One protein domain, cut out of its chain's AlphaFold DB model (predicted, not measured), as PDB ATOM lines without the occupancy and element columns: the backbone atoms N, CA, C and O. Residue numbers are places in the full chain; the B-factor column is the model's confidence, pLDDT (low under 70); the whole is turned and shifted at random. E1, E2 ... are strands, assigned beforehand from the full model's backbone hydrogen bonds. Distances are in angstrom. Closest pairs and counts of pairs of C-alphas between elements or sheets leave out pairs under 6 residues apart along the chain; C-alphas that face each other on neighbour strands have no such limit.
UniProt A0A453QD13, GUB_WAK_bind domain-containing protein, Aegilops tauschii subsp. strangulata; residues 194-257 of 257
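This is residues 194 to 257 of the 257 residues of the protein "GUB_WAK_bind domain-containing protein" of Aegilops tauschii subsp. strangulata (UniProt A0A453QD13). With little regular structure, this flat piece is a narrow V of two antiparallel strand pairs, E1 with E4 and E2 with E3, closing near residues 204 to 208, with the loop 230 to 246 beyond that end. The 64 printed residues hold E1, E2, E3 and E4 in that order and no named helix; the class is all strand, with 23 residues in named elements. It is only just loose, close to compact, with a radius of gyration of the C-alphas of 13.2 A and spans of 38 by 29 by 10 A.

E1, residues 200 to 204, is antiparallel to E4, residues 247 to 251, at 167 degrees; N 201 and O 250 are 2.9 A apart, within hydrogen-bond range. E2, residues 208 to 213, and E3, residues 223 to 229, form an antiparallel hairpin at 173 degrees, with N 210 and O 227 within hydrogen-bond range at 2.9 A. Between the sheets, the closest C-alphas of E3 and E4 are those of Ser 229 and Cys 248, 5.4 A apart.

E1 begins at C-alpha 200 (53.658, 18.966, 30.465) and measures 12.8 A, E2 15.7 A, E3 17.2 A and E4 14.0 A, ending at C-alpha 251 (51.928, 21.676, 26.260).

The two farthest C-alphas, of Ile 235 and Trp 257, are 39.0 A apart. The printed part has no cut; the link E3 to E4 is long. Residues 214 to 222 and 255 to 257 have pLDDT under 70.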
ATOM      1  N   ILE A 194      63.639  25.670  31.808       87.88
ATOM      2  CA  ILE A 194      62.596  24.644  31.839       87.88
ATOM      3  C   ILE A 194      62.367  24.128  30.421       87.88
ATOM      4  O   ILE A 194      62.067  24.878  29.495       87.88
ATOM      5  N   SER A 195      62.496  22.814  30.235       90.25
ATOM      6  CA  SER A 195      62.298  22.204  28.922       90.25
ATOM      7  C   SER A 195      60.820  22.180  28.527       90.25
ATOM      8  O   SER A 195      60.037  21.441  29.120       90.25
ATOM      9  N   ALA A 196      60.459  22.908  27.471       89.12
ATOM     10  CA  ALA A 196      59.097  22.937  26.933       89.12
ATOM     11  C   ALA A 196      58.625  21.585  26.359       89.12
ATOM     12  O   ALA A 196      57.444  21.261  26.381       89.12
ATOM     13  N   ILE A 197      59.565  20.770  25.873       90.69
ATOM     14  CA  ILE A 197      59.275  19.494  25.199       90.69
ATOM     15  C   ILE A 197      59.346  18.281  26.133       90.69
ATOM     16  O   ILE A 197      58.917  17.189  25.760       90.69
ATOM     17  N   ARG A 198      59.937  18.437  27.324       90.88
ATOM     18  CA  ARG A 198      60.067  17.360  28.324       90.88
ATOM     19  C   ARG A 198      59.186  17.565  29.549       90.88
ATOM     20  O   ARG A 198      59.209  16.724  30.442       90.88
ATOM     21  N   ASN A 199      58.431  18.656  29.575       90.06
ATOM     22  CA  ASN A 199      57.455  18.949  30.607       90.06
ATOM     23  C   ASN A 199      56.071  19.081  29.981       90.06
ATOM     24  O   ASN A 199      55.917  19.461  28.822       90.06
ATOM     25  N   VAL A 200      55.066  18.770  30.783       91.00
ATOM     26  CA  VAL A 200      53.658  18.966  30.465       91.00
ATOM     27  C   VAL A 200      53.035  19.675  31.656       91.00
ATOM     28  O   VAL A 200      53.357  19.363  32.805       91.00
ATOM     29  N   LEU A 201      52.178  20.653  31.392       90.38
ATOM     30  CA  LEU A 201      51.354  21.236  32.436       90.38
ATOM     31  C   LEU A 201      50.171  20.301  32.657       90.38
ATOM     32  O   LEU A 201      49.432  20.036  31.714       90.38
ATOM     33  N   ILE A 202      50.000  19.796  33.875       92.38
ATOM     34  CA  ILE A 202      48.929  18.859  34.211       92.38
ATOM     35  C   ILE A 202      48.201  19.312  35.470       92.38
ATOM     36  O   ILE A 202      48.818  19.805  36.413       92.38
ATOM     37  N   GLY A 203      46.888  19.115  35.495       91.94
ATOM     38  CA  GLY A 203      46.082  19.258  36.702       91.94
ATOM     39  C   GLY A 203      45.088  18.123  36.830       91.94
ATOM     40  O   GLY A 203      44.655  17.551  35.832       91.94
ATOM     41  N   VAL A 204      44.737  17.790  38.069       91.12
ATOM     42  CA  VAL A 204      43.885  16.647  38.420       91.12
ATOM     43  C   VAL A 204      42.894  17.076  39.497       91.12
ATOM     44  O   VAL A 204      43.272  17.762  40.443       91.12
ATOM     45  N   GLY A 205      41.623  16.698  39.351       87.62
ATOM     46  CA  GLY A 205      40.545  17.121  40.246       87.62
ATOM     47  C   GLY A 205      39.167  17.192  39.580       87.62
ATOM     48  O   GLY A 205      39.007  16.932  38.389       87.62
ATOM     49  N   LEU A 206      38.153  17.547  40.374       82.12
ATOM     50  CA  LEU A 206      36.748  17.619  39.940       82.12
ATOM     51  C   LEU A 206      36.428  18.896  39.148       82.12
ATOM     52  O   LEU A 206      35.612  18.851  38.240       82.12
ATOM     53  N   ASN A 207      37.087  20.006  39.481       80.06
ATOM     54  CA  ASN A 207      37.016  21.283  38.774       80.06
ATOM     55  C   ASN A 207      38.435  21.834  38.706       80.06
ATOM     56  O   ASN A 207      38.899  22.492  39.634       80.06
ATOM     57  N   VAL A 208      39.146  21.472  37.648       84.38
ATOM     58  CA  VAL A 208      40.546  21.849  37.481       84.38
ATOM     59  C   VAL A 208      40.619  22.976  36.480       84.38
ATOM     60  O   VAL A 208      40.172  22.815  35.347       84.38
ATOM     61  N   GLU A 209      41.243  24.068  36.888       87.06
ATOM     62  CA  GLU A 209      41.728  25.116  36.006       87.06
ATOM     63  C   GLU A 209      43.209  25.321  36.315       87.06
ATOM     64  O   GLU A 209      43.575  25.847  37.364       87.06
ATOM     65  N   VAL A 210      44.073  24.833  35.426       86.81
ATOM     66  CA  VAL A 210      45.517  25.033  35.554       86.81
ATOM     67  C   VAL A 210      45.909  26.221  34.711       86.81
ATOM     68  O   VAL A 210      45.591  26.275  33.523       86.81
ATOM     69  N   GLN A 211      46.646  27.142  35.314       83.69
ATOM     70  CA  GLN A 211      47.157  28.322  34.643       83.69
ATOM     71  C   GLN A 211      48.657  28.438  34.889       83.69
ATOM     72  O   GLN A 211      49.128  28.335  36.022       83.69
ATOM     73  N   LEU A 212      49.401  28.689  33.817       82.06
ATOM     74  CA  LEU A 212      50.790  29.115  33.868       82.06
ATOM     75  C   LEU A 212      50.836  30.595  33.490       82.06
ATOM     76  O   LEU A 212      50.412  30.975  32.397       82.06
ATOM     77  N   SER A 213      51.326  31.435  34.399       74.56
ATOM     78  CA  SER A 213      51.300  32.896  34.276       74.56
ATOM     79  C   SER A 213      52.667  33.498  34.592       74.56
ATOM     80  O   SER A 213      53.413  32.958  35.407       74.56
ATOM     81  N   THR A 214      52.972  34.651  33.990       66.25
ATOM     82  CA  THR A 214      54.174  35.443  34.312       66.25
ATOM     83  C   THR A 214      54.073  36.183  35.651       66.25
ATOM     84  O   THR A 214      55.076  36.672  36.166       66.25
ATOM     85  N   SER A 215      52.873  36.284  36.233       58.00
ATOM     86  CA  SER A 215      52.646  36.835  37.574       58.00
ATOM     87  C   SER A 215      51.451  36.164  38.243       58.00
ATOM     88  O   SER A 215      50.414  35.941  37.621       58.00
ATOM     89  N   MET A 216      51.591  35.872  39.536       51.19
ATOM     90  CA  MET A 216      50.558  35.204  40.335       51.19
ATOM     91  C   MET A 216      49.404  36.119  40.746       51.19
ATOM     92  O   MET A 216      48.307  35.645  41.015       51.19
ATOM     93  N   ARG A 217      49.623  37.438  40.803       49.16
ATOM     94  CA  ARG A 217      48.517  38.383  40.981       49.16
ATOM     95  C   ARG A 217      48.023  38.717  39.586       49.16
ATOM     96  O   ARG A 217      48.679  39.491  38.889       49.16
ATOM     97  N   GLY A 218      46.876  38.156  39.197       40.38
ATOM     98  CA  GLY A 218      46.203  38.334  37.898       40.38
ATOM     99  C   GLY A 218      45.879  39.781  37.481       40.38
ATOM    100  O   GLY A 218      45.083  39.999  36.581       40.38
ATOM    101  N   SER A 219      46.486  40.781  38.121       43.38
ATOM    102  CA  SER A 219      46.386  42.199  37.800       43.38
ATOM    103  C   SER A 219      47.476  42.677  36.818       43.38
ATOM    104  O   SER A 219      47.266  43.694  36.169       43.38
ATOM    105  N   TYR A 220      48.601  41.952  36.652       47.16
ATOM    106  CA  TYR A 220      49.695  42.364  35.739       47.16
ATOM    107  C   TYR A 220      50.392  41.236  34.942       47.16
ATOM    108  O   TYR A 220      51.261  41.532  34.124       47.16
ATOM    109  N   GLY A 221      50.051  39.958  35.156       53.62
ATOM    110  CA  GLY A 221      50.649  38.821  34.436       53.62
ATOM    111  C   GLY A 221      49.778  38.330  33.289       53.62
ATOM    112  O   GLY A 221      48.579  38.142  33.473       53.62
ATOM    113  N   GLY A 222      50.369  38.114  32.115       62.91
ATOM    114  CA  GLY A 222      49.680  37.470  30.999       62.91
ATOM    115  C   GLY A 222      49.603  35.958  31.215       62.91
ATOM    116  O   GLY A 222      50.606  35.338  31.575       62.91
ATOM    117  N   LEU A 223      48.429  35.368  30.972       72.44
ATOM    118  CA  LEU A 223      48.277  33.916  30.873       72.44
ATOM    119  C   LEU A 223      49.159  33.411  29.725       72.44
ATOM    120  O   LEU A 223      49.007  33.853  28.586       72.44
ATOM    121  N   ILE A 224      50.072  32.491  30.029       80.50
ATOM    122  CA  ILE A 224      50.983  31.907  29.041       80.50
ATOM    123  C   ILE A 224      50.334  30.676  28.411       80.50
ATOM    124  O   ILE A 224      50.247  30.559  27.192       80.50
ATOM    125  N   THR A 225      49.867  29.755  29.251       88.38
ATOM    126  CA  THR A 225      49.135  28.555  28.837       88.38
ATOM    127  C   THR A 225      48.274  28.062  29.994       88.38
ATOM    128  O   THR A 225      48.479  28.448  31.146       88.38
ATOM    129  N   GLY A 226      47.314  27.196  29.704       88.50
ATOM    130  CA  GLY A 226      46.465  26.599  30.718       88.50
ATOM    131  C   GLY A 226      45.596  25.488  30.156       88.50
ATOM    132  O   GLY A 226      45.521  25.287  28.942       88.50
ATOM    133  N   CYS A 227      44.940  24.765  31.051       91.38
ATOM    134  CA  CYS A 227      43.973  23.740  30.696       91.38
ATOM    135  C   CYS A 227      42.842  23.692  31.719       91.38
ATOM    136  O   CYS A 227      43.016  24.083  32.873       91.38
ATOM    137  N   ILE A 228      41.680  23.202  31.289       89.50
ATOM    138  CA  ILE A 228      40.496  23.082  32.139       89.50
ATOM    139  C   ILE A 228      39.920  21.670  32.012       89.50
ATOM    140  O   ILE A 228      39.865  21.110  30.918       89.50
ATOM    141  N   SER A 229      39.473  21.103  33.132       89.38
ATOM    142  CA  SER A 229      38.690  19.867  33.180       89.38
ATOM    143  C   SER A 229      37.567  20.001  34.202       89.38
ATOM    144  O   SER A 229      37.820  20.180  35.394       89.38
ATOM    145  N   GLN A 230      36.329  19.865  33.728       86.50
ATOM    146  CA  GLN A 230      35.100  19.978  34.520       86.50
ATOM    147  C   GLN A 230      34.188  18.767  34.256       86.50
ATOM    148  O   GLN A 230      33.198  18.869  33.529       86.50
ATOM    149  N   PRO A 231      34.536  17.570  34.757       81.75
ATOM    150  CA  PRO A 231      33.667  16.406  34.648       81.75
ATOM    151  C   PRO A 231      32.348  16.600  35.415       81.75
ATOM    152  O   PRO A 231      32.321  17.094  36.537       81.75
ATOM    153  N   ASN A 232      31.251  16.088  34.853       80.00
ATOM    154  CA  ASN A 232      29.916  16.139  35.473       80.00
ATOM    155  C   ASN A 232      29.793  15.325  36.780       80.00
ATOM    156  O   ASN A 232      28.807  15.456  37.502       80.00
ATOM    157  N   SER A 233      30.736  14.421  37.060       76.50
ATOM    158  CA  SER A 233      30.742  13.563  38.249       76.50
ATOM    159  C   SER A 233      32.157  13.078  38.555       76.50
ATOM    160  O   SER A 233      32.938  12.825  37.640       76.50
ATOM    161  N   THR A 234      32.455  12.848  39.834       78.25
ATOM    162  CA  THR A 234      33.706  12.217  40.288       78.25
ATOM    163  C   THR A 234      33.890  10.802  39.735       78.25
ATOM    164  O   THR A 234      35.018  10.373  39.527       78.25
ATOM    165  N   ILE A 235      32.796  10.093  39.430       79.75
ATOM    166  CA  ILE A 235      32.817   8.721  38.887       79.75
ATOM    167  C   ILE A 235      33.308   8.702  37.428       79.75
ATOM    168  O   ILE A 235      33.733   7.666  36.921       79.75
ATOM    169  N   ALA A 236      33.263   9.844  36.735       76.81
ATOM    170  CA  ALA A 236      33.765   9.943  35.369       76.81
ATOM    171  C   ALA A 236      35.302   9.916  35.299       76.81
ATOM    172  O   ALA A 236      35.842   9.626  34.230       76.81
ATOM    173  N   ALA A 237      35.995  10.202  36.409       79.38
ATOM    174  CA  ALA A 237      37.450  10.161  36.474       79.38
ATOM    175  C   ALA A 237      37.965   8.722  36.331       79.38
ATOM    176  O   ALA A 237      37.417   7.786  36.917       79.38
ATOM    177  N   LYS A 238      39.026   8.543  35.540       79.06
ATOM    178  CA  LYS A 238      39.654   7.239  35.294       79.06
ATOM    179  C   LYS A 238      41.153   7.317  35.529       79.06
ATOM    180  O   LYS A 238      41.783   8.306  35.168       79.06
ATOM    181  N   GLU A 239      41.714   6.248  36.083       83.38
ATOM    182  CA  GLU A 239      43.163   6.068  36.124       83.38
ATOM    183  C   GLU A 239      43.718   5.855  34.712       83.38
ATOM    184  O   GLU A 239      43.097   5.192  33.875       83.38
ATOM    185  N   GLY A 240      44.907   6.400  34.460       85.69
ATOM    186  CA  GLY A 240      45.608   6.274  33.187       85.69
ATOM    187  C   GLY A 240      45.953   7.624  32.553       85.69
ATOM    188  O   GLY A 240      45.989   8.641  33.247       85.69
ATOM    189  N   PRO A 241      46.250   7.633  31.240       88.50
ATOM    190  CA  PRO A 241      46.582   8.848  30.502       88.50
ATOM    191  C   PRO A 241      45.468   9.889  30.575       88.50
ATOM    192  O   PRO A 241      44.278   9.551  30.504       88.50
ATOM    193  N   CYS A 242      45.852  11.161  30.673       89.38
ATOM    194  CA  CYS A 242      44.873  12.213  30.842       89.38
ATOM    195  C   CYS A 242      43.999  12.371  29.591       89.38
ATOM    196  O   CYS A 242      44.477  12.701  28.515       89.38
ATOM    197  N   SER A 243      42.696  12.112  29.740       84.50
ATOM    198  CA  SER A 243      41.721  12.135  28.636       84.50
ATOM    199  C   SER A 243      40.622  13.192  28.832       84.50
ATOM    200  O   SER A 243      39.551  13.084  28.241       84.50
ATOM    201  N   GLY A 244      40.850  14.188  29.701       79.38
ATOM    202  CA  GLY A 244      39.911  15.293  29.956       79.38
ATOM    203  C   GLY A 244      38.815  15.011  30.994       79.38
ATOM    204  O   GLY A 244      37.964  15.863  31.235       79.38
ATOM    205  N   LEU A 245      38.804  13.823  31.607       84.94
ATOM    206  CA  LEU A 245      37.842  13.446  32.646       84.94
ATOM    207  C   LEU A 245      38.532  13.402  34.010       84.94
ATOM    208  O   LEU A 245      39.155  12.403  34.365       84.94
ATOM    209  N   GLY A 246      38.413  14.492  34.769       86.62
ATOM    210  CA  GLY A 246      39.036  14.616  36.091       86.62
ATOM    211  C   GLY A 246      40.511  15.018  36.049       86.62
ATOM    212  O   GLY A 246      41.180  15.021  37.080       86.62
ATOM    213  N   CYS A 247      41.022  15.350  34.867       91.81
ATOM    214  CA  CYS A 247      42.352  15.894  34.659       91.81
ATOM    215  C   CYS A 247      42.379  16.714  33.370       91.81
ATOM    216  O   CYS A 247      41.567  16.489  32.468       91.81
ATOM    217  N   CYS A 248      43.345  17.613  33.253       92.44
ATOM    218  CA  CYS A 248      43.665  18.269  31.997       92.44
ATOM    219  C   CYS A 248      45.178  18.333  31.805       92.44
ATOM    220  O   CYS A 248      45.928  18.351  32.780       92.44
ATOM    221  N   GLU A 249      45.604  18.386  30.547       93.75
ATOM    222  CA  GLU A 249      46.998  18.592  30.176       93.75
ATOM    223  C   GLU A 249      47.129  19.694  29.120       93.75
ATOM    224  O   GLU A 249      46.237  19.892  28.292       93.75
ATOM    225  N   ALA A 250      48.243  20.421  29.158       91.94
ATOM    226  CA  ALA A 250      48.634  21.391  28.145       91.94
ATOM    227  C   ALA A 250      50.138  21.303  27.878       91.94
ATOM    228  O   ALA A 250      50.940  21.043  28.779       91.94
ATOM    229  N   ALA A 251      50.523  21.555  26.625       91.00
ATOM    230  CA  ALA A 251      51.928  21.676  26.260       91.00
ATOM    231  C   ALA A 251      52.580  22.821  27.047       91.00
ATOM    232  O   ALA A 251      51.988  23.893  27.220       91.00
ATOM    233  N   PHE A 252      53.802  22.584  27.516       89.25
ATOM    234  CA  PHE A 252      54.573  23.609  28.198       89.25
ATOM    235  C   PHE A 252      55.112  24.611  27.157       89.25
ATOM    236  O   PHE A 252      55.554  24.189  26.087       89.25
ATOM    237  N   PRO A 253      55.042  25.930  27.405       82.88
ATOM    238  CA  PRO A 253      55.397  26.927  26.403       82.88
ATOM    239  C   PRO A 253      56.918  27.023  26.236       82.88
ATOM    240  O   PRO A 253      57.685  26.799  27.174       82.88
ATOM    241  N   GLU A 254      57.358  27.361  25.025       81.00
ATOM    242  CA  GLU A 254      58.772  27.576  24.714       81.00
ATOM    243  C   GLU A 254      59.289  28.893  25.306       81.00
ATOM    244  O   GLU A 254      58.556  29.876  25.399       81.00
ATOM    245  N   GLY A 255      60.576  28.927  25.669       66.00
ATOM    246  CA  GLY A 255      61.255  30.166  26.061       66.00
ATOM    247  C   GLY A 255      60.913  30.690  27.459       66.00
ATOM    248  O   GLY A 255      60.998  31.892  27.675       66.00
ATOM    249  N   LEU A 256      60.533  29.826  28.404       66.06
ATOM    250  CA  LEU A 256      60.446  30.214  29.814       66.06
ATOM    251  C   LEU A 256      61.834  30.175  30.464       66.06
ATOM    252  O   LEU A 256      62.458  29.111  30.531       66.06
ATOM    253  N   TRP A 257      62.289  31.342  30.921       56.53
ATOM    254  CA  TRP A 257      63.529  31.585  31.661       56.53
ATOM    255  C   TRP A 257      63.224  32.191  33.030       56.53
ATOM    256  O   TRP A 257      62.252  32.977  33.131       56.53
TER     257      TRP A 257